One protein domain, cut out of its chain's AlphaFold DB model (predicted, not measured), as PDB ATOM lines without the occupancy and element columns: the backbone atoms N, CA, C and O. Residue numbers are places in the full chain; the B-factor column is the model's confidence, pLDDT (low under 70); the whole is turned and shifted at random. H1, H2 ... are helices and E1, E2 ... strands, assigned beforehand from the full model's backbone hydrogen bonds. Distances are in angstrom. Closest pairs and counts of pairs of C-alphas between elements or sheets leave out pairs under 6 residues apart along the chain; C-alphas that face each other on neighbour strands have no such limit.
ATOM      1  N   ASN A  36     176.459 225.198 252.800       86.94
ATOM      2  CA  ASN A  36     177.587 224.610 252.067       86.94
ATOM      3  C   ASN A  36     178.221 225.603 251.082       86.94
ATOM      4  O   ASN A  36     179.435 225.612 250.946       86.94
ATOM      5  N   SER A  37     177.430 226.476 250.451       88.31
ATOM      6  CA  SER A  37     177.940 227.520 249.554       88.31
ATOM      7  C   SER A  37     178.896 228.491 250.255       88.31
ATOM      8  O   SER A  37     179.917 228.860 249.683       88.31
ATOM      9  N   ILE A  38     178.606 228.863 251.507       89.00
ATOM     10  CA  ILE A  38     179.480 229.731 252.306       89.00
ATOM     11  C   ILE A  38     180.757 228.983 252.697       89.00
ATOM     12  O   ILE A  38     181.845 229.539 252.575       89.00
ATOM     13  N   ILE A  39     180.640 227.722 253.130       90.31
ATOM     14  CA  ILE A  39     181.803 226.870 253.439       90.31
ATOM     15  C   ILE A  39     182.694 226.731 252.201       90.31
ATOM     16  O   ILE A  39     183.900 226.940 252.284       90.31
ATOM     17  N   LYS A  40     182.090 226.454 251.043       93.00
ATOM     18  CA  LYS A  40     182.774 226.329 249.758       93.00
ATOM     19  C   LYS A  40     183.577 227.587 249.429       93.00
ATOM     20  O   LYS A  40     184.774 227.479 249.210       93.00
ATOM     21  N   HIS A  41     182.957 228.765 249.473       92.19
ATOM     22  CA  HIS A  41     183.653 230.024 249.186       92.19
ATOM     23  C   HIS A  41     184.799 230.328 250.151       92.19
ATOM     24  O   HIS A  41     185.837 230.839 249.727       92.19
ATOM     25  N   ARG A  42     184.640 230.014 251.442       93.88
ATOM     26  CA  ARG A  42     185.726 230.169 252.421       93.88
ATOM     27  C   ARG A  42     186.899 229.253 252.091       93.88
ATOM     28  O   ARG A  42     188.033 229.718 252.060       93.88
ATOM     29  N   LEU A  43     186.621 227.986 251.785       95.62
ATOM     30  CA  LEU A  43     187.643 227.014 251.408       95.62
ATOM     31  C   LEU A  43     188.325 227.368 250.078       95.62
ATOM     32  O   LEU A  43     189.541 227.263 249.997       95.62
ATOM     33  N   GLU A  44     187.579 227.832 249.071       95.94
ATOM     34  CA  GLU A  44     188.134 228.334 247.802       95.94
ATOM     35  C   GLU A  44     189.080 229.517 248.043       95.94
ATOM     36  O   GLU A  44     190.210 229.509 247.561       95.94
ATOM     37  N   SER A  45     188.662 230.493 248.856       95.81
ATOM     38  CA  SER A  45     189.481 231.672 249.177       95.81
ATOM     39  C   SER A  45     190.761 231.296 249.934       95.81
ATOM     40  O   SER A  45     191.839 231.818 249.643       95.81
ATOM     41  N   MET A  46     190.649 230.371 250.889       96.88
ATOM     42  CA  MET A  46     191.782 229.830 251.637       96.88
ATOM     43  C   MET A  46     192.739 229.074 250.704       96.88
ATOM     44  O   MET A  46     193.937 229.351 250.704       96.88
ATOM     45  N   LEU A  47     192.231 228.159 249.869       97.25
ATOM     46  CA  LEU A  47     193.051 227.405 248.918       97.25
ATOM     47  C   LEU A  47     193.789 228.345 247.959       97.25
ATOM     48  O   LEU A  47     194.998 228.212 247.790       97.25
ATOM     49  N   ASP A  48     193.095 229.335 247.395       95.88
ATOM     50  CA  ASP A  48     193.686 230.325 246.494       95.88
ATOM     51  C   ASP A  48     194.831 231.103 247.163       95.88
ATOM     52  O   ASP A  48     195.898 231.276 246.562       95.88
ATOM     53  N   LYS A  49     194.646 231.525 248.420       96.62
ATOM     54  CA  LYS A  49     195.680 232.186 249.229       96.62
ATOM     55  C   LYS A  49     196.918 231.297 249.393       96.62
ATOM     56  O   LYS A  49     198.030 231.751 249.108       96.62
ATOM     57  N   TYR A  50     196.751 230.050 249.835       97.69
ATOM     58  CA  TYR A  50     197.888 229.162 250.109       97.69
ATOM     59  C   TYR A  50     198.567 228.648 248.838       97.69
ATOM     60  O   TYR A  50     199.787 228.527 248.832       97.69
ATOM     61  N   VAL A  51     197.841 228.446 247.736       96.75
ATOM     62  CA  VAL A  51     198.422 228.115 246.420       96.75
ATOM     63  C   VAL A  51     199.333 229.230 245.901       96.75
ATOM     64  O   VAL A  51     200.375 228.958 245.302       96.75
ATOM     65  N   ILE A  52     198.968 230.498 246.125       96.31
ATOM     66  CA  ILE A  52     199.813 231.635 245.737       96.31
ATOM     67  C   ILE A  52     201.085 231.684 246.587       96.31
ATOM     68  O   ILE A  52     202.167 231.923 246.051       96.31
ATOM     69  N   GLN A  53     200.965 231.455 247.896       96.81
ATOM     70  CA  GLN A  53     202.096 231.465 248.827       96.81
ATOM     71  C   GLN A  53     203.026 230.254 248.645       96.81
ATOM     72  O   GLN A  53     204.237 230.392 248.789       96.81
ATOM     73  N   ALA A  54     202.491 229.091 248.253       96.88
ATOM     74  CA  ALA A  54     203.253 227.853 248.083       96.88
ATOM     75  C   ALA A  54     204.367 227.946 247.019       96.88
ATOM     76  O   ALA A  54     205.326 227.172 247.066       96.88
ATOM     77  N   LYS A  55     204.305 228.945 246.124       96.38
ATOM     78  CA  LYS A  55     205.382 229.244 245.167       96.38
ATOM     79  C   LYS A  55     206.721 229.528 245.851       96.38
ATOM     80  O   LYS A  55     207.758 229.228 245.277       96.38
ATOM     81  N   GLU A  56     206.712 230.086 247.070       96.31
ATOM     82  CA  GLU A  56     207.937 230.347 247.848       96.31
ATOM     83  C   GLU A  56     208.684 229.051 248.196       96.31
ATOM     84  O   GLU A  56     209.883 229.076 248.459       96.31
ATOM     85  N   PHE A  57     207.986 227.914 248.149       96.88
ATOM     86  CA  PHE A  57     208.526 226.578 248.394       96.88
ATOM     87  C   PHE A  57     208.633 225.749 247.109       96.88
ATOM     88  O   PHE A  57     208.790 224.533 247.175       96.88
ATOM     89  N   GLY A  58     208.533 226.398 245.944       96.81
ATOM     90  CA  GLY A  58     208.657 225.760 244.639       96.81
ATOM     91  C   GLY A  58     207.426 224.974 244.189       96.81
ATOM     92  O   GLY A  58     207.553 224.158 243.286       96.81
ATOM     93  N   ILE A  59     206.248 225.190 244.783       97.75
ATOM     94  CA  ILE A  59     204.997 224.559 244.337       97.75
ATOM     95  C   ILE A  59     204.196 225.549 243.501       97.75
ATOM     96  O   ILE A  59     203.891 226.656 243.945       97.75
ATOM     97  N   TYR A  60     203.805 225.126 242.306       98.00
ATOM     98  CA  TYR A  60     203.032 225.927 241.370       98.00
ATOM     99  C   TYR A  60     201.778 225.174 240.950       98.00
ATOM    100  O   TYR A  60     201.792 223.958 240.796       98.00
ATOM    101  N   VAL A  61     200.698 225.912 240.719       97.75
ATOM    102  CA  VAL A  61     199.488 225.402 240.073       97.75
ATOM    103  C   VAL A  61     199.365 226.024 238.691       97.75
ATOM    104  O   VAL A  61     199.328 227.251 238.545       97.75
ATOM    105  N   VAL A  62     199.301 225.173 237.672       97.31
ATOM    106  CA  VAL A  62     199.173 225.574 236.274       97.31
ATOM    107  C   VAL A  62     197.864 225.043 235.722       97.31
ATOM    108  O   VAL A  62     197.596 223.847 235.748       97.31
ATOM    109  N   THR A  63     197.062 225.943 235.169       96.81
ATOM    110  CA  THR A  63     195.866 225.574 234.425       96.81
ATOM    111  C   THR A  63     196.275 225.170 233.017       96.81
ATOM    112  O   THR A  63     196.759 225.998 232.245       96.81
ATOM    113  N   ARG A  64     196.008 223.925 232.647       94.88
ATOM    114  CA  ARG A  64     196.160 223.380 231.302       94.88
ATOM    115  C   ARG A  64     194.812 223.308 230.591       94.88
ATOM    116  O   ARG A  64     193.865 222.720 231.103       94.88
ATOM    117  N   TYR A  65     194.730 223.853 229.379       94.25
ATOM    118  CA  TYR A  65     193.515 223.856 228.556       94.25
ATOM    119  C   TYR A  65     193.478 222.636 227.629       94.25
ATOM    120  O   TYR A  65     194.103 222.633 226.572       94.25
ATOM    121  N   SER A  66     192.729 221.594 227.992       89.81
ATOM    122  CA  SER A  66     192.711 220.341 227.225       89.81
ATOM    123  C   SER A  66     191.802 220.374 225.993       89.81
ATOM    124  O   SER A  66     191.970 219.551 225.097       89.81
ATOM    125  N   SER A  67     190.844 221.305 225.937       85.88
ATOM    126  CA  SER A  67     189.869 221.423 224.842       85.88
ATOM    127  C   SER A  67     190.191 222.514 223.815       85.88
ATOM    128  O   SER A  67     189.323 222.855 223.011       85.88
ATOM    129  N   CYS A  68     191.386 223.113 223.842       81.44
ATOM    130  CA  CYS A  68     191.732 224.146 222.867       81.44
ATOM    131  C   CYS A  68     191.905 223.537 221.467       81.44
ATOM    132  O   CYS A  68     192.708 222.629 221.276       81.44
ATOM    133  N   SER A  69     191.167 224.059 220.487       73.44
ATOM    134  CA  SER A  69     191.203 223.614 219.089       73.44
ATOM    135  C   SER A  69     192.196 224.388 218.214       73.44
ATOM    136  O   SER A  69     192.233 224.182 217.000       73.44
ATOM    137  N   ASN A  70     192.984 225.302 218.787       77.25
ATOM    138  CA  ASN A  70     193.922 226.104 218.012       77.25
ATOM    139  C   ASN A  70     195.119 225.254 217.562       77.25
ATOM    140  O   ASN A  70     195.965 224.863 218.356       77.25
ATOM    141  N   VAL A  71     195.223 225.036 216.254       71.62
ATOM    142  CA  VAL A  71     196.292 224.245 215.620       71.62
ATOM    143  C   VAL A  71     197.689 224.877 215.719       71.62
ATOM    144  O   VAL A  71     198.672 224.243 215.354       71.62
ATOM    145  N   SER A  72     197.791 226.127 216.180       74.62
ATOM    146  CA  SER A  72     199.036 226.910 216.142       74.62
ATOM    147  C   SER A  72     200.000 226.624 217.298       74.62
ATOM    148  O   SER A  72     201.149 227.055 217.232       74.62
ATOM    149  N   HIS A  73     199.567 225.947 218.367       71.06
ATOM    150  CA  HIS A  73     200.444 225.570 219.480       71.06
ATOM    151  C   HIS A  73     200.667 224.056 219.518       71.06
ATOM    152  O   HIS A  73     199.749 223.266 219.309       71.06
ATOM    153  N   VAL A  74     201.901 223.649 219.820       69.94
ATOM    154  CA  VAL A  74     202.245 222.246 220.068       69.94
ATOM    155  C   VAL A  74     201.939 221.933 221.533       69.94
ATOM    156  O   VAL A  74     202.463 222.586 222.431       69.94
ATOM    157  N   GLY A  75     201.082 220.941 221.774       83.00
ATOM    158  CA  GLY A  75     200.650 220.568 223.123       83.00
ATOM    159  C   GLY A  75     199.504 221.433 223.650       83.00
ATOM    160  O   GLY A  75     198.733 222.003 222.878       83.00
ATOM    161  N   TYR A  76     199.367 221.498 224.974       90.19
ATOM    162  CA  TYR A  76     198.260 222.192 225.625       90.19
ATOM    163  C   TYR A  76     198.659 223.612 226.053       90.19
ATOM    164  O   TYR A  76     199.715 223.772 226.671       90.19
ATOM    165  N   PRO A  77     197.822 224.635 225.799       93.12
ATOM    166  CA  PRO A  77     198.043 225.964 226.336       93.12
ATOM    167  C   PRO A  77     197.925 225.936 227.854       93.12
ATOM    168  O   PRO A  77     197.056 225.259 228.416       93.12
ATOM    169  N   THR A  78     198.769 226.722 228.501       94.56
ATOM    170  CA  THR A  78     198.843 226.824 229.951       94.56
ATOM    171  C   THR A  78     198.716 228.273 230.399       94.56
ATOM    172  O   THR A  78     199.137 229.202 229.708       94.56
ATOM    173  N   GLU A  79     198.143 228.479 231.576       95.12
ATOM    174  CA  GLU A  79     198.176 229.755 232.288       95.12
ATOM    175  C   GLU A  79     198.400 229.513 233.779       95.12
ATOM    176  O   GLU A  79     198.214 228.409 234.291       95.12
ATOM    177  N   ASN A  80     198.796 230.559 234.493       95.44
ATOM    178  CA  ASN A  80     198.958 230.516 235.937       95.44
ATOM    179  C   ASN A  80     198.794 231.916 236.536       95.44
ATOM    180  O   ASN A  80     198.693 232.918 235.827       95.44
ATOM    181  N   ARG A  81     198.785 231.977 237.866       93.25
ATOM    182  CA  ARG A  81     198.556 233.206 238.639       93.25
ATOM    183  C   ARG A  81     199.853 233.896 239.076       93.25
ATOM    184  O   ARG A  81     199.813 234.852 239.841       93.25
ATOM    185  N   TYR A  82     201.007 233.402 238.626       94.06
ATOM    186  CA  TYR A  82     202.324 233.795 239.133       94.06
ATOM    187  C   TYR A  82     203.042 234.817 238.247       94.06
ATOM    188  O   TYR A  82     204.115 235.287 238.616       94.06
ATOM    189  N   GLY A  83     202.466 235.170 237.093       90.31
ATOM    190  CA  GLY A  83     203.049 236.141 236.162       90.31
ATOM    191  C   GLY A  83     204.246 235.610 235.366       90.31
ATOM    192  O   GLY A  83     204.964 236.401 234.762       90.31
ATOM    193  N   ILE A  84     204.458 234.292 235.351       92.06
ATOM    194  CA  ILE A  84     205.518 233.622 234.587       92.06
ATOM    195  C   ILE A  84     204.909 232.717 233.517       92.06
ATOM    196  O   ILE A  84     203.800 232.214 233.680       92.06
ATOM    197  N   SER A  85     205.617 232.501 232.411       92.62
ATOM    198  CA  SER A  85     205.190 231.544 231.387       92.62
ATOM    199  C   SER A  85     205.758 230.169 231.723       92.62
ATOM    200  O   SER A  85     206.969 230.029 231.843       92.62
ATOM    201  N   ILE A  86     204.884 229.177 231.903       94.62
ATOM    202  CA  ILE A  86     205.267 227.784 232.155       94.62
ATOM    203  C   ILE A  86     204.618 226.948 231.066       94.62
ATOM    204  O   ILE A  86     203.397 226.784 231.074       94.62
ATOM    205  N   ALA A  87     205.406 226.455 230.114       93.69
ATOM    206  CA  ALA A  87     204.892 225.599 229.052       93.69
ATOM    207  C   ALA A  87     204.462 224.232 229.609       93.69
ATOM    208  O   ALA A  87     204.983 223.761 230.622       93.69
ATOM    209  N   TYR A  88     203.517 223.564 228.946       93.56
ATOM    210  CA  TYR A  88     203.193 222.182 229.297       93.56
ATOM    211  C   TYR A  88     204.437 221.290 229.157       93.56
ATOM    212  O   TYR A  88     205.119 221.348 228.136       93.56
ATOM    213  N   GLN A  89     204.719 220.471 230.177       93.12
ATOM    214  CA  GLN A  89     205.928 219.637 230.271       93.12
ATOM    215  C   GLN A  89     207.256 220.415 230.222       93.12
ATOM    216  O   GLN A  89     208.280 219.872 229.811       93.12
ATOM    217  N   ASP A  90     207.260 221.673 230.674       94.75
ATOM    218  CA  ASP A  90     208.490 222.454 230.824       94.75
ATOM    219  C   ASP A  90     209.534 221.692 231.660       94.75
ATOM    220  O   ASP A  90     209.257 221.212 232.764       94.75
ATOM    221  N   SER A  91     210.749 221.588 231.117       95.69
ATOM    222  CA  SER A  91     211.848 220.822 231.696       95.69
ATOM    223  C   SER A  91     212.414 221.415 232.982       95.69
ATOM    224  O   SER A  91     213.244 220.756 233.598       95.69
ATOM    225  N   ASN A  92     212.029 222.620 233.391       96.56
ATOM    226  CA  ASN A  92     212.429 223.200 234.676       96.56
ATOM    227  C   ASN A  92     211.548 222.719 235.837       96.56
ATOM    228  O   ASN A  92     211.917 222.886 236.998       96.56
ATOM    229  N   PHE A  93     210.420 222.074 235.530       97.62
ATOM    230  CA  PHE A  93     209.445 221.629 236.516       97.62
ATOM    231  C   PHE A  93     209.278 220.107 236.514       97.62
ATOM    232  O   PHE A  93     209.567 219.411 235.536       97.62
ATOM    233  N   ILE A  94     208.805 219.585 237.639       97.50
ATOM    234  CA  ILE A  94     208.360 218.207 237.807       97.50
ATOM    235  C   ILE A  94     206.840 218.214 237.777       97.50
ATOM    236  O   ILE A  94     206.188 218.868 238.588       97.50
ATOM    237  N   TRP A  95     206.293 217.457 236.836       96.00
ATOM    238  CA  TRP A  95     204.862 217.250 236.675       96.00
ATOM    239  C   TRP A  95     204.489 215.986 237.444       96.00
ATOM    240  O   TRP A  95     204.612 214.887 236.908       96.00
ATOM    241  N   SER A  96     204.109 216.131 238.719       91.69
ATOM    242  CA  SER A  96     203.869 214.984 239.612       91.69
ATOM    243  C   SER A  96     202.653 214.147 239.207       91.69
ATOM    244  O   SER A  96     202.551 212.986 239.595       91.69
ATOM    245  N   GLY A  97     201.750 214.724 238.408       92.69
ATOM    246  CA  GLY A  97     200.445 214.145 238.088       92.69
ATOM    247  C   GLY A  97     199.365 214.510 239.107       92.69
ATOM    248  O   GLY A  97     198.201 214.171 238.892       92.69
ATOM    249  N   ASP A  98     199.725 215.229 240.171       95.56
ATOM    250  CA  ASP A  98     198.772 215.765 241.133       95.56
ATOM    251  C   ASP A  98     197.956 216.899 240.513       95.56
ATOM    252  O   ASP A  98     198.476 217.756 239.798       95.56
ATOM    253  N   GLN A  99     196.662 216.919 240.810       96.00
ATOM    254  CA  GLN A  99     195.724 217.902 240.275       96.00
ATOM    255  C   GLN A  99     194.848 218.456 241.392       96.00
ATOM    256  O   GLN A  99     194.392 217.705 242.255       96.00
ATOM    257  N   LEU A 100     194.568 219.759 241.348       96.12
ATOM    258  CA  LEU A 100     193.535 220.372 242.189       96.12
ATOM    259  C   LEU A 100     192.153 220.257 241.553       96.12
ATOM    260  O   LEU A 100     191.153 220.160 242.260       96.12
ATOM    261  N   TYR A 101     192.075 220.282 240.227       95.31
ATOM    262  CA  TYR A 101     190.806 220.278 239.516       95.31
ATOM    263  C   TYR A 101     190.961 219.672 238.126       95.31
ATOM    264  O   TYR A 101     191.947 219.921 237.441       95.31
ATOM    265  N   GLN A 102     189.937 218.943 237.689       95.44
ATOM    266  CA  GLN A 102     189.773 218.515 236.307       95.44
ATOM    267  C   GLN A 102     188.296 218.625 235.931       95.44
ATOM    268  O   GLN A 102     187.428 218.057 236.598       95.44
ATOM    269  N   GLY A 103     187.994 219.346 234.853       94.81
ATOM    270  CA  GLY A 103     186.622 219.477 234.374       94.81
ATOM    271  C   GLY A 103     186.369 220.714 233.524       94.81
ATOM    272  O   GLY A 103     187.286 221.408 233.094       94.81
ATOM    273  N   SER A 104     185.091 220.979 233.264       94.69
ATOM    274  CA  SER A 104     184.662 222.127 232.465       94.69
ATOM    275  C   SER A 104     184.555 223.398 233.311       94.69
ATOM    276  O   SER A 104     183.793 223.444 234.277       94.69
ATOM    277  N   ARG A 105     185.249 224.464 232.899       93.88
ATOM    278  CA  ARG A 105     185.228 225.793 233.525       93.88
ATOM    279  C   ARG A 105     185.001 226.874 232.471       93.88
ATOM    280  O   ARG A 105     185.682 226.902 231.445       93.88
ATOM    281  N   ASN A 106     184.079 227.801 232.743       94.00
ATOM    282  CA  ASN A 106     183.940 228.998 231.915       94.00
ATOM    283  C   ASN A 106     185.181 229.879 232.105       94.00
ATOM    284  O   ASN A 106     185.415 230.396 233.196       94.00
ATOM    285  N   SER A 107     186.006 229.976 231.071       92.06
ATOM    286  CA  SER A 107     187.335 230.589 231.126       92.06
ATOM    287  C   SER A 107     187.752 231.090 229.746       92.06
ATOM    288  O   SER A 107     187.137 230.740 228.735       92.06
ATOM    289  N   THR A 108     188.773 231.941 229.694       91.81
ATOM    290  CA  THR A 108     189.314 232.463 228.437       91.81
ATOM    291  C   THR A 108     190.597 231.723 228.108       91.81
ATOM    292  O   THR A 108     191.585 231.867 228.815       91.81
ATOM    293  N   CYS A 109     190.602 230.964 227.014       89.00
ATOM    294  CA  CYS A 109     191.798 230.247 226.584       89.00
ATOM    295  C   CYS A 109     192.976 231.219 226.329       89.00
ATOM    296  O   CYS A 109     192.802 232.177 225.563       89.00
ATOM    297  N   PRO A 110     194.181 230.964 226.879       90.50
ATOM    298  CA  PRO A 110     195.289 231.921 226.870       90.50
ATOM    299  C   PRO A 110     195.997 232.047 225.513       90.50
ATOM    300  O   PRO A 110     196.876 232.891 225.363       90.50
ATOM    301  N   CYS A 111     195.615 231.261 224.496       87.31
ATOM    302  CA  CYS A 111     196.227 231.321 223.161       87.31
ATOM    303  C   CYS A 111     196.128 232.693 222.487       87.31
ATOM    304  O   CYS A 111     196.929 233.005 221.612       87.31
ATOM    305  N   SER A 112     195.116 233.489 222.830       86.12
ATOM    306  CA  SER A 112     194.950 234.836 222.301       86.12
ATOM    307  C   SER A 112     194.192 235.705 223.288       86.12
ATOM    308  O   SER A 112     193.139 235.318 223.788       86.12
ATOM    309  N   LYS A 113     194.670 236.938 223.487       85.31
ATOM    310  CA  LYS A 113     193.971 237.959 224.290       85.31
ATOM    311  C   LYS A 113     192.605 238.348 223.711       85.31
ATOM    312  O   LYS A 113     191.801 238.946 224.412       85.31
ATOM    313  N   SER A 114     192.355 238.033 222.438       87.75
ATOM    314  CA  SER A 114     191.075 238.287 221.766       87.75
ATOM    315  C   SER A 114     190.022 237.196 222.002       87.75
ATOM    316  O   SER A 114     188.861 237.384 221.637       87.75
ATOM    317  N   ASN A 115     190.402 236.067 222.613       88.94
ATOM    318  CA  ASN A 115     189.469 234.989 222.916       88.94
ATOM    319  C   ASN A 115     188.394 235.471 223.898       88.94
ATOM    320  O   ASN A 115     188.672 236.196 224.853       88.94
ATOM    321  N   LYS A 116     187.151 235.036 223.677       90.50
ATOM    322  CA  LYS A 116     186.043 235.288 224.605       90.50
ATOM    323  C   LYS A 116     185.957 234.163 225.645       90.50
ATOM    324  O   LYS A 116     186.288 233.020 225.313       90.50
ATOM    325  N   PRO A 117     185.464 234.453 226.865       92.25
ATOM    326  CA  PRO A 117     185.134 233.416 227.831       92.25
ATOM    327  C   PRO A 117     184.190 232.380 227.214       92.25
ATOM    328  O   PRO A 117     183.191 232.732 226.582       92.25
ATOM    329  N   SER A 118     184.533 231.110 227.370       91.94
ATOM    330  CA  SER A 118     183.754 229.973 226.883       91.94
ATOM    331  C   SER A 118     183.944 228.771 227.808       91.94
ATOM    332  O   SER A 118     184.835 228.749 228.661       91.94
ATOM    333  N   SER A 119     183.090 227.757 227.655       93.94
ATOM    334  CA  SER A 119     183.256 226.497 228.378       93.94
ATOM    335  C   SER A 119     184.484 225.759 227.847       93.94
ATOM    336  O   SER A 119     184.478 225.295 226.709       93.94
ATOM    337  N   ASN A 120     185.530 225.659 228.667       93.56
ATOM    338  CA  ASN A 120     186.746 224.917 228.353       93.56
ATOM    339  C   ASN A 120     186.903 223.749 229.321       93.56
ATOM    340  O   ASN A 120     186.656 223.908 230.516       93.56
ATOM    341  N   HIS A 121     187.351 222.597 228.826       94.81
ATOM    342  CA  HIS A 121     187.847 221.537 229.694       94.81
ATOM    343  C   HIS A 121     189.281 221.879 230.093       94.81
ATOM    344  O   HIS A 121     190.138 222.124 229.237       94.81
ATOM    345  N   VAL A 122     189.516 221.951 231.396       95.94
ATOM    346  CA  VAL A 122     190.774 222.396 231.988       95.94
ATOM    347  C   VAL A 122     191.208 221.447 233.092       95.94
ATOM    348  O   VAL A 122     190.385 220.750 233.692       95.94
ATOM    349  N   ILE A 123     192.510 221.435 233.345       96.50
ATOM    350  CA  ILE A 123     193.140 220.684 234.424       96.50
ATOM    351  C   ILE A 123     194.045 221.651 235.180       96.50
ATOM    352  O   ILE A 123     194.893 222.287 234.563       96.50
ATOM    353  N   ASP A 124     193.854 221.781 236.488       97.38
ATOM    354  CA  ASP A 124     194.719 222.576 237.359       97.38
ATOM    355  C   ASP A 124     195.786 221.632 237.938       97.38
ATOM    356  O   ASP A 124     195.580 221.005 238.979       97.38
ATOM    357  N   ASP A 125     196.891 221.484 237.205       97.81
ATOM    358  CA  ASP A 125     198.021 220.611 237.531       97.81
ATOM    359  C   ASP A 125     198.881 221.255 238.641       97.81
ATOM    360  O   ASP A 125     199.229 222.437 238.557       97.81
ATOM    361  N   ILE A 126     199.253 220.483 239.669       98.12
ATOM    362  CA  ILE A 126     200.265 220.874 240.661       98.12
ATOM    363  C   ILE A 126     201.630 220.420 240.138       98.12
ATOM    364  O   ILE A 126     201.833 219.253 239.803       98.12
ATOM    365  N   ILE A 127     202.580 221.347 240.065       98.19
ATOM    366  CA  ILE A 127     203.935 221.097 239.576       98.19
ATOM    367  C   ILE A 127     204.967 221.652 240.555       98.19
ATOM    368  O   ILE A 127     204.695 222.602 241.295       98.19
ATOM    369  N   PHE A 128     206.167 221.078 240.541       98.19
ATOM    370  CA  PHE A 128     207.249 221.464 241.447       98.19
ATOM    371  C   PHE A 128     208.436 222.035 240.679       98.19
ATOM    372  O   PHE A 128     208.795 221.509 239.628       98.19
ATOM    373  N   ASP A 129     209.076 223.076 241.198       97.50
ATOM    374  CA  ASP A 129     210.399 223.497 240.740       97.50
ATOM    375  C   ASP A 129     211.392 222.346 240.964       97.50
ATOM    376  O   ASP A 129     211.428 221.744 242.040       97.50
ATOM    377  N   LYS A 130     212.209 222.022 239.957       96.56
ATOM    378  CA  LYS A 130     213.195 220.932 240.055       96.56
ATOM    379  C   LYS A 130     214.237 221.127 241.150       96.56
ATOM    380  O   LYS A 130     214.852 220.150 241.570       96.56
ATOM    381  N   THR A 131     214.465 222.362 241.574       96.88
ATOM    382  CA  THR A 131     215.415 222.708 242.633       96.88
ATOM    383  C   THR A 131     214.787 222.693 244.029       96.88
ATOM    384  O   THR A 131     215.507 222.802 245.023       96.88
ATOM    385  N   ALA A 132     213.462 222.536 244.130       97.06
ATOM    386  CA  ALA A 132     212.752 222.508 245.400       97.06
ATOM    387  C   ALA A 132     212.924 221.182 246.157       97.06
ATOM    388  O   ALA A 132     213.325 220.149 245.616       97.06
ATOM    389  N   ASN A 133     212.583 221.200 247.448       96.38
ATOM    390  CA  ASN A 133     212.562 219.995 248.267       96.38
ATOM    391  C   ASN A 133     211.334 219.139 247.907       96.38
ATOM    392  O   ASN A 133     210.223 219.426 248.348       96.38
ATOM    393  N   LEU A 134     211.552 218.077 247.127       95.38
ATOM    394  CA  LEU A 134     210.481 217.236 246.580       95.38
ATOM    395  C   LEU A 134     209.620 216.549 247.636       95.38
ATOM    396  O   LEU A 134     208.423 216.389 247.425       95.38
ATOM    397  N   GLU A 135     210.208 216.160 248.764       93.25
ATOM    398  CA  GLU A 135     209.476 215.533 249.864       93.25
ATOM    399  C   GLU A 135     208.458 216.518 250.451       93.25
ATOM    400  O   GLU A 135     207.262 216.229 250.499       93.25
ATOM    401  N   LYS A 136     208.904 217.739 250.771       93.94
ATOM    402  CA  LYS A 136     208.025 218.816 251.245       93.94
ATOM    403  C   LYS A 136     206.975 219.205 250.209       93.94
ATOM    404  O   LYS A 136     205.821 219.427 250.569       93.94
ATOM    405  N   CYS A 137     207.362 219.284 248.936       96.31
ATOM    406  CA  CYS A 137     206.438 219.582 247.847       96.31
ATOM    407  C   CYS A 137     205.352 218.512 247.714       96.31
ATOM    408  O   CYS A 137     204.177 218.852 247.605       96.31
ATOM    409  N   SER A 138     205.731 217.235 247.775       95.38
ATOM    410  CA  SER A 138     204.810 216.100 247.712       95.38
ATOM    411  C   SER A 138     203.834 216.095 248.889       95.38
ATOM    412  O   SER A 138     202.629 215.951 248.682       95.38
ATOM    413  N   GLU A 139     204.310 216.284 250.122       93.94
ATOM    414  CA  GLU A 139     203.410 216.312 251.284       93.94
ATOM    415  C   GLU A 139     202.443 217.497 251.232       93.94
ATOM    416  O   GLU A 139     201.238 217.327 251.431       93.94
ATOM    417  N   LEU A 140     202.934 218.687 250.875       96.19
ATOM    418  CA  LEU A 140     202.074 219.859 250.763       96.19
ATOM    419  C   LEU A 140     201.099 219.758 249.575       96.19
ATOM    420  O   LEU A 140     199.950 220.171 249.706       96.19
ATOM    421  N   SER A 141     201.500 219.154 248.452       97.06
ATOM    422  CA  SER A 141     200.609 218.853 247.318       97.06
ATOM    423  C   SER A 141     199.380 218.062 247.772       97.06
ATOM    424  O   SER A 141     198.246 218.478 247.529       97.06
ATOM    425  N   ARG A 142     199.590 216.995 248.553       96.69
ATOM    426  CA  ARG A 142     198.504 216.164 249.100       96.69
ATOM    427  C   ARG A 142     197.589 216.936 250.045       96.69
ATOM    428  O   ARG A 142     196.378 216.743 250.014       96.69
ATOM    429  N   VAL A 143     198.145 217.829 250.866       97.62
ATOM    430  CA  VAL A 143     197.345 218.720 251.724       97.62
ATOM    431  C   VAL A 143     196.450 219.627 250.873       97.62
ATOM    432  O   VAL A 143     195.262 219.754 251.158       97.62
ATOM    433  N   LEU A 144     196.982 220.239 249.810       97.56
ATOM    434  CA  LEU A 144     196.199 221.105 248.921       97.56
ATOM    435  C   LEU A 144     195.120 220.320 248.155       97.56
ATOM    436  O   LEU A 144     194.006 220.821 247.986       97.56
ATOM    437  N   GLN A 145     195.413 219.082 247.745       97.56
ATOM    438  CA  GLN A 145     194.430 218.172 247.153       97.56
ATOM    439  C   GLN A 145     193.303 217.839 248.132       97.56
ATOM    440  O   GLN A 145     192.139 217.967 247.767       97.56
ATOM    441  N   ASP A 146     193.623 217.507 249.386       97.69
ATOM    442  CA  ASP A 146     192.630 217.248 250.434       97.69
ATOM    443  C   ASP A 146     191.703 218.468 250.634       97.69
ATOM    444  O   ASP A 146     190.477 218.343 250.745       97.69
ATOM    445  N   VAL A 147     192.252 219.686 250.603       97.31
ATOM    446  CA  VAL A 147     191.444 220.917 250.638       97.31
ATOM    447  C   VAL A 147     190.563 221.048 249.392       97.31
ATOM    448  O   VAL A 147     189.379 221.370 249.514       97.31
ATOM    449  N   SER A 148     191.091 220.765 248.199       96.56
ATOM    450  CA  SER A 148     190.302 220.810 246.963       96.56
ATOM    451  C   SER A 148     189.163 219.785 246.951       96.56
ATOM    452  O   SER A 148     188.021 220.115 246.626       96.56
ATOM    453  N   GLU A 149     189.420 218.553 247.388       95.19
ATOM    454  CA  GLU A 149     188.392 217.525 247.555       95.19
ATOM    455  C   GLU A 149     187.311 217.998 248.540       95.19
ATOM    456  O   GLU A 149     186.114 217.895 248.254       95.19
ATOM    457  N   SER A 150     187.702 218.647 249.641       94.94
ATOM    458  CA  SER A 150     186.755 219.269 250.581       94.94
ATOM    459  C   SER A 150     185.839 220.295 249.894       94.94
ATOM    460  O   SER A 150     184.629 220.298 250.133       94.94
ATOM    461  N   ILE A 151     186.379 221.134 249.000       94.62
ATOM    462  CA  ILE A 151     185.615 222.113 248.200       94.62
ATOM    463  C   ILE A 151     184.627 221.404 247.267       94.62
ATOM    464  O   ILE A 151     183.463 221.803 247.167       94.62
ATOM    465  N   GLN A 152     185.053 220.325 246.606       91.69
ATOM    466  CA  GLN A 152     184.179 219.530 245.739       91.69
ATOM    467  C   GLN A 152     183.042 218.871 246.531       91.69
ATOM    468  O   GLN A 152     181.915 218.757 246.027       91.69
ATOM    469  N   HIS A 153     183.307 218.460 247.773       90.81
ATOM    470  CA  HIS A 153     182.315 217.933 248.710       90.81
ATOM    471  C   HIS A 153     181.437 219.018 249.352       90.81
ATOM    472  O   HIS A 153     180.335 218.709 249.798       90.81
ATOM    473  N   ALA A 154     181.830 220.293 249.290       88.81
ATOM    474  CA  ALA A 154     181.007 221.443 249.673       88.81
ATOM    475  C   ALA A 154     180.005 221.885 248.583       88.81
ATOM    476  O   ALA A 154     179.424 222.968 248.655       88.81
ATOM    477  N   GLY A 155     179.768 221.053 247.564       81.06
ATOM    478  CA  GLY A 155     178.740 221.288 246.548       81.06
ATOM    479  C   GLY A 155     177.306 221.318 247.102       81.06
ATOM    480  O   GLY A 155     177.022 220.880 248.223       81.06
ATOM    481  N   ASN A 156     176.377 221.820 246.282       73.81
ATOM    482  CA  ASN A 156     174.951 221.851 246.615       73.81
ATOM    483  C   ASN A 156     174.439 220.437 246.925       73.81
ATOM    484  O   ASN A 156     174.733 219.496 246.191       73.81
ATOM    485  N   ASN A 157     173.664 220.302 248.005       68.31
ATOM    486  CA  ASN A 157     173.049 219.049 248.467       68.31
ATOM    487  C   ASN A 157     174.026 217.901 248.800       68.31
ATOM    488  O   ASN A 157     173.594 216.760 248.948       68.31
ATOM    489  N   LYS A 158     175.328 218.175 248.944       81.00
ATOM    490  CA  LYS A 158     176.309 217.175 249.388       81.00
ATOM    491  C   LYS A 158     176.397 217.089 250.914       81.00
ATOM    492  O   LYS A 158     176.140 218.062 251.628       81.00
ATOM    493  N   SER A 159     176.776 215.910 251.412       82.38
ATOM    494  CA  SER A 159     176.936 215.660 252.844       82.38
ATOM    495  C   SER A 159     178.107 216.458 253.425       82.38
ATOM    496  O   SER A 159     179.194 216.538 252.853       82.38
ATOM    497  N   ARG A 160     177.902 217.020 254.622       83.94
ATOM    498  CA  ARG A 160     178.943 217.775 255.342       83.94
ATOM    499  C   ARG A 160     180.021 216.877 255.959       83.94
ATOM    500  O   ARG A 160     181.067 217.381 256.354       83.94
ATOM    501  N   SER A 161     179.784 215.565 256.041       86.50
ATOM    502  CA  SER A 161     180.770 214.596 256.526       86.50
ATOM    503  C   SER A 161     181.998 214.531 255.622       86.50
ATOM    504  O   SER A 161     183.105 214.579 256.142       86.50
ATOM    505  N   GLY A 162     181.808 214.530 254.295       87.31
ATOM    506  CA  GLY A 162     182.919 214.511 253.339       87.31
ATOM    507  C   GLY A 162     183.823 215.734 253.489       87.31
ATOM    508  O   GLY A 162     185.036 215.599 253.550       87.31
ATOM    509  N   ILE A 163     183.236 216.923 253.678       91.31
ATOM    510  CA  ILE A 163     184.008 218.149 253.934       91.31
ATOM    511  C   ILE A 163     184.918 217.967 255.158       91.31
ATOM    512  O   ILE A 163     186.109 218.239 255.084       91.31
ATOM    513  N   ARG A 164     184.383 217.483 256.287       91.44
ATOM    514  CA  ARG A 164     185.188 217.307 257.510       91.44
ATOM    515  C   ARG A 164     186.276 216.260 257.350       91.44
ATOM    516  O   ARG A 164     187.368 216.469 257.855       91.44
ATOM    517  N   GLU A 165     185.966 215.144 256.705       94.50
ATOM    518  CA  GLU A 165     186.901 214.033 256.528       94.50
ATOM    519  C   GLU A 165     188.166 214.484 255.795       94.50
ATOM    520  O   GLU A 165     189.273 214.295 256.301       94.50
ATOM    521  N   HIS A 166     188.002 215.156 254.657       95.75
ATOM    522  CA  HIS A 166     189.128 215.646 253.871       95.75
ATOM    523  C   HIS A 166     189.904 216.757 254.599       95.75
ATOM    524  O   HIS A 166     191.133 216.711 254.638       95.75
ATOM    525  N   LEU A 167     189.225 217.697 255.270       96.00
ATOM    526  CA  LEU A 167     189.912 218.721 256.071       96.00
ATOM    527  C   LEU A 167     190.688 218.114 257.254       96.00
ATOM    528  O   LEU A 167     191.799 218.548 257.550       96.00
ATOM    529  N   LEU A 168     190.143 217.095 257.926       95.81
ATOM    530  CA  LEU A 168     190.843 216.388 259.001       95.81
ATOM    531  C   LEU A 168     192.064 215.636 258.467       95.81
ATOM    532  O   LEU A 168     193.119 215.673 259.098       95.81
ATOM    533  N   ARG A 169     191.953 215.004 257.293       96.25
ATOM    534  CA  ARG A 169     193.083 214.349 256.624       96.25
ATOM    535  C   ARG A 169     194.199 215.346 256.300       96.25
ATOM    536  O   ARG A 169     195.353 215.073 256.631       96.25
ATOM    537  N   ALA A 170     193.849 216.528 255.788       97.19
ATOM    538  CA  ALA A 170     194.792 217.621 255.555       97.19
ATOM    539  C   ALA A 170     195.513 218.048 256.850       97.19
ATOM    540  O   ALA A 170     196.735 218.192 256.867       97.19
ATOM    541  N   VAL A 171     194.777 218.190 257.959       96.56
ATOM    542  CA  VAL A 171     195.352 218.534 259.273       96.56
ATOM    543  C   VAL A 171     196.304 217.451 259.785       96.56
ATOM    544  O   VAL A 171     197.356 217.785 260.326       96.56
ATOM    545  N   LEU A 172     195.970 216.168 259.622       94.44
ATOM    546  CA  LEU A 172     196.851 215.069 260.032       94.44
ATOM    547  C   LEU A 172     198.176 215.098 259.261       94.44
ATOM    548  O   LEU A 172     199.233 215.055 259.884       94.44
ATOM    549  N   ARG A 173     198.128 215.285 257.936       94.31
ATOM    550  CA  ARG A 173     199.337 215.442 257.110       94.31
ATOM    551  C   ARG A 173     200.176 216.643 257.533       94.31
ATOM    552  O   ARG A 173     201.399 216.550 257.601       94.31
ATOM    553  N   LEU A 174     199.531 217.766 257.852       95.00
ATOM    554  CA  LEU A 174     200.232 218.946 258.356       95.00
ATOM    555  C   LEU A 174     200.890 218.681 259.708       95.00
ATOM    556  O   LEU A 174     202.014 219.122 259.907       95.00
ATOM    557  N   ASN A 175     200.245 217.944 260.617       93.12
ATOM    558  CA  ASN A 175     200.875 217.558 261.880       93.12
ATOM    559  C   ASN A 175     202.150 216.749 261.628       93.12
ATOM    560  O   ASN A 175     203.190 217.094 262.180       93.12
ATOM    561  N   ASP A 176     202.086 215.734 260.766       89.38
ATOM    562  CA  ASP A 176     203.253 214.906 260.438       89.38
ATOM    563  C   ASP A 176     204.358 215.714 259.736       89.38
ATOM    564  O   ASP A 176     205.536 215.451 259.938       89.38
ATOM    565  N   THR A 177     203.992 216.746 258.969       89.19
ATOM    566  CA  THR A 177     204.943 217.649 258.294       89.19
ATOM    567  C   THR A 177     205.608 218.652 259.250       89.19
ATOM    568  O   THR A 177     206.740 219.079 259.030       89.19
ATOM    569  N   ILE A 178     204.886 219.090 260.286       89.00
ATOM    570  CA  ILE A 178     205.330 220.108 261.250       89.00
ATOM    571  C   ILE A 178     206.175 219.487 262.366       89.00
ATOM    572  O   ILE A 178     207.101 220.124 262.873       89.00
ATOM    573  N   LEU A 179     205.821 218.274 262.793       85.25
ATOM    574  CA  LEU A 179     206.485 217.593 263.894       85.25
ATOM    575  C   LEU A 179     207.865 217.064 263.465       85.25
ATOM    576  O   LEU A 179     208.059 216.698 262.311       85.25
ATOM    577  N   PRO A 180     208.836 216.982 264.396       77.62
ATOM    578  CA  PRO A 180     210.174 216.459 264.094       77.62
ATOM    579  C   PRO A 180     210.173 214.968 263.722       77.62
ATOM    580  O   PRO A 180     211.163 214.468 263.201       77.62
TER     581      PRO A 180
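AT A GLANCE: This is residues 36 to 180 of the 195 residues of an uncharacterized protein of Diaphorobacter sp. HDW4A (UniProt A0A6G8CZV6). A strongly twisted sheet of three antiparallel strands has helix H2 over one face and H1 beside the strands on that same face. H3 packs on H2 on the side away from the sheet, and the long loop of residues 66 to 92 lies beyond the sheet from H3. The printed part has 145 residues with three named helices and three named strands, in the order H1 E1 E2 E3 H2 H3; the sheet's order is E1 E3 E2, and the class is mixed, helices and strands. It is compact, with a radius of gyration of the C-alphas of 16.1 A, and flat, spanning 47 by 41 by 21 A.

HOW THE PARTS SIT: Begin with H1, residues 36 to 57, and follow its tight link into E1, residues 59 to 65. E1 is an edge strand, antiparallel to the inner strand E3, residues 118 to 129; look for N 62 and O 125, 2.9 A apart. On the other side of E3 is E2, residues 93 to 107, also antiparallel, with N 124 and O 101 at 2.8 A; E2 and E3 form a hairpin. E2 bends by 93 degrees at residue 104, and E3 by 58 degrees at residue 121. H2, residues 134 to 153, is on the sheet at a height of 8.3 A, over E3 and E2; its closest C-alphas to E2 are those of Gln 145 and Leu 100, 5.5 A. H1 is on the same face, at a height of 6.1 A, but over none of the strands. H1 and H2 touch, closest at the C-alphas of Lys 40 and Ile 151, 5.3 A, at a shallow tilt of 15 degrees, opposite ways. H3, residues 160 to 178, forms a helical hairpin with H2; their closest C-alphas are those of Ser 150 and Ile 163, 4.5 A. H3 is not on the sheet. In H2 and H3 every O i to N i+4 pair is within hydrogen-bond range; in H1, 15 of 18 are.

IN THESE COORDINATES: Find C-alpha 36 at (177.587, 224.610, 252.067); from there H1 runs 31.2 A to C-alpha 57. E2 measures 24.5 A, and E3 runs 30.7 A to C-alpha 129 at (210.399, 223.497, 240.740). H2 covers 28.3 A, and H3 covers 27.1 A, ending at C-alpha 178 at (205.330, 220.108, 261.250).

THE WHOLE: The C-alphas of Ser 114 and Pro 180 are the two farthest apart, 51.3 A. The printed part has no cut. The link from E1 to E2 is long, 27 residues; within it, residues 78 to 79 pair antiparallel with residues 63 to 64 of E1. The mean pLDDT of the printed part is 92.3; look for values under 70 at residues 74 and 157.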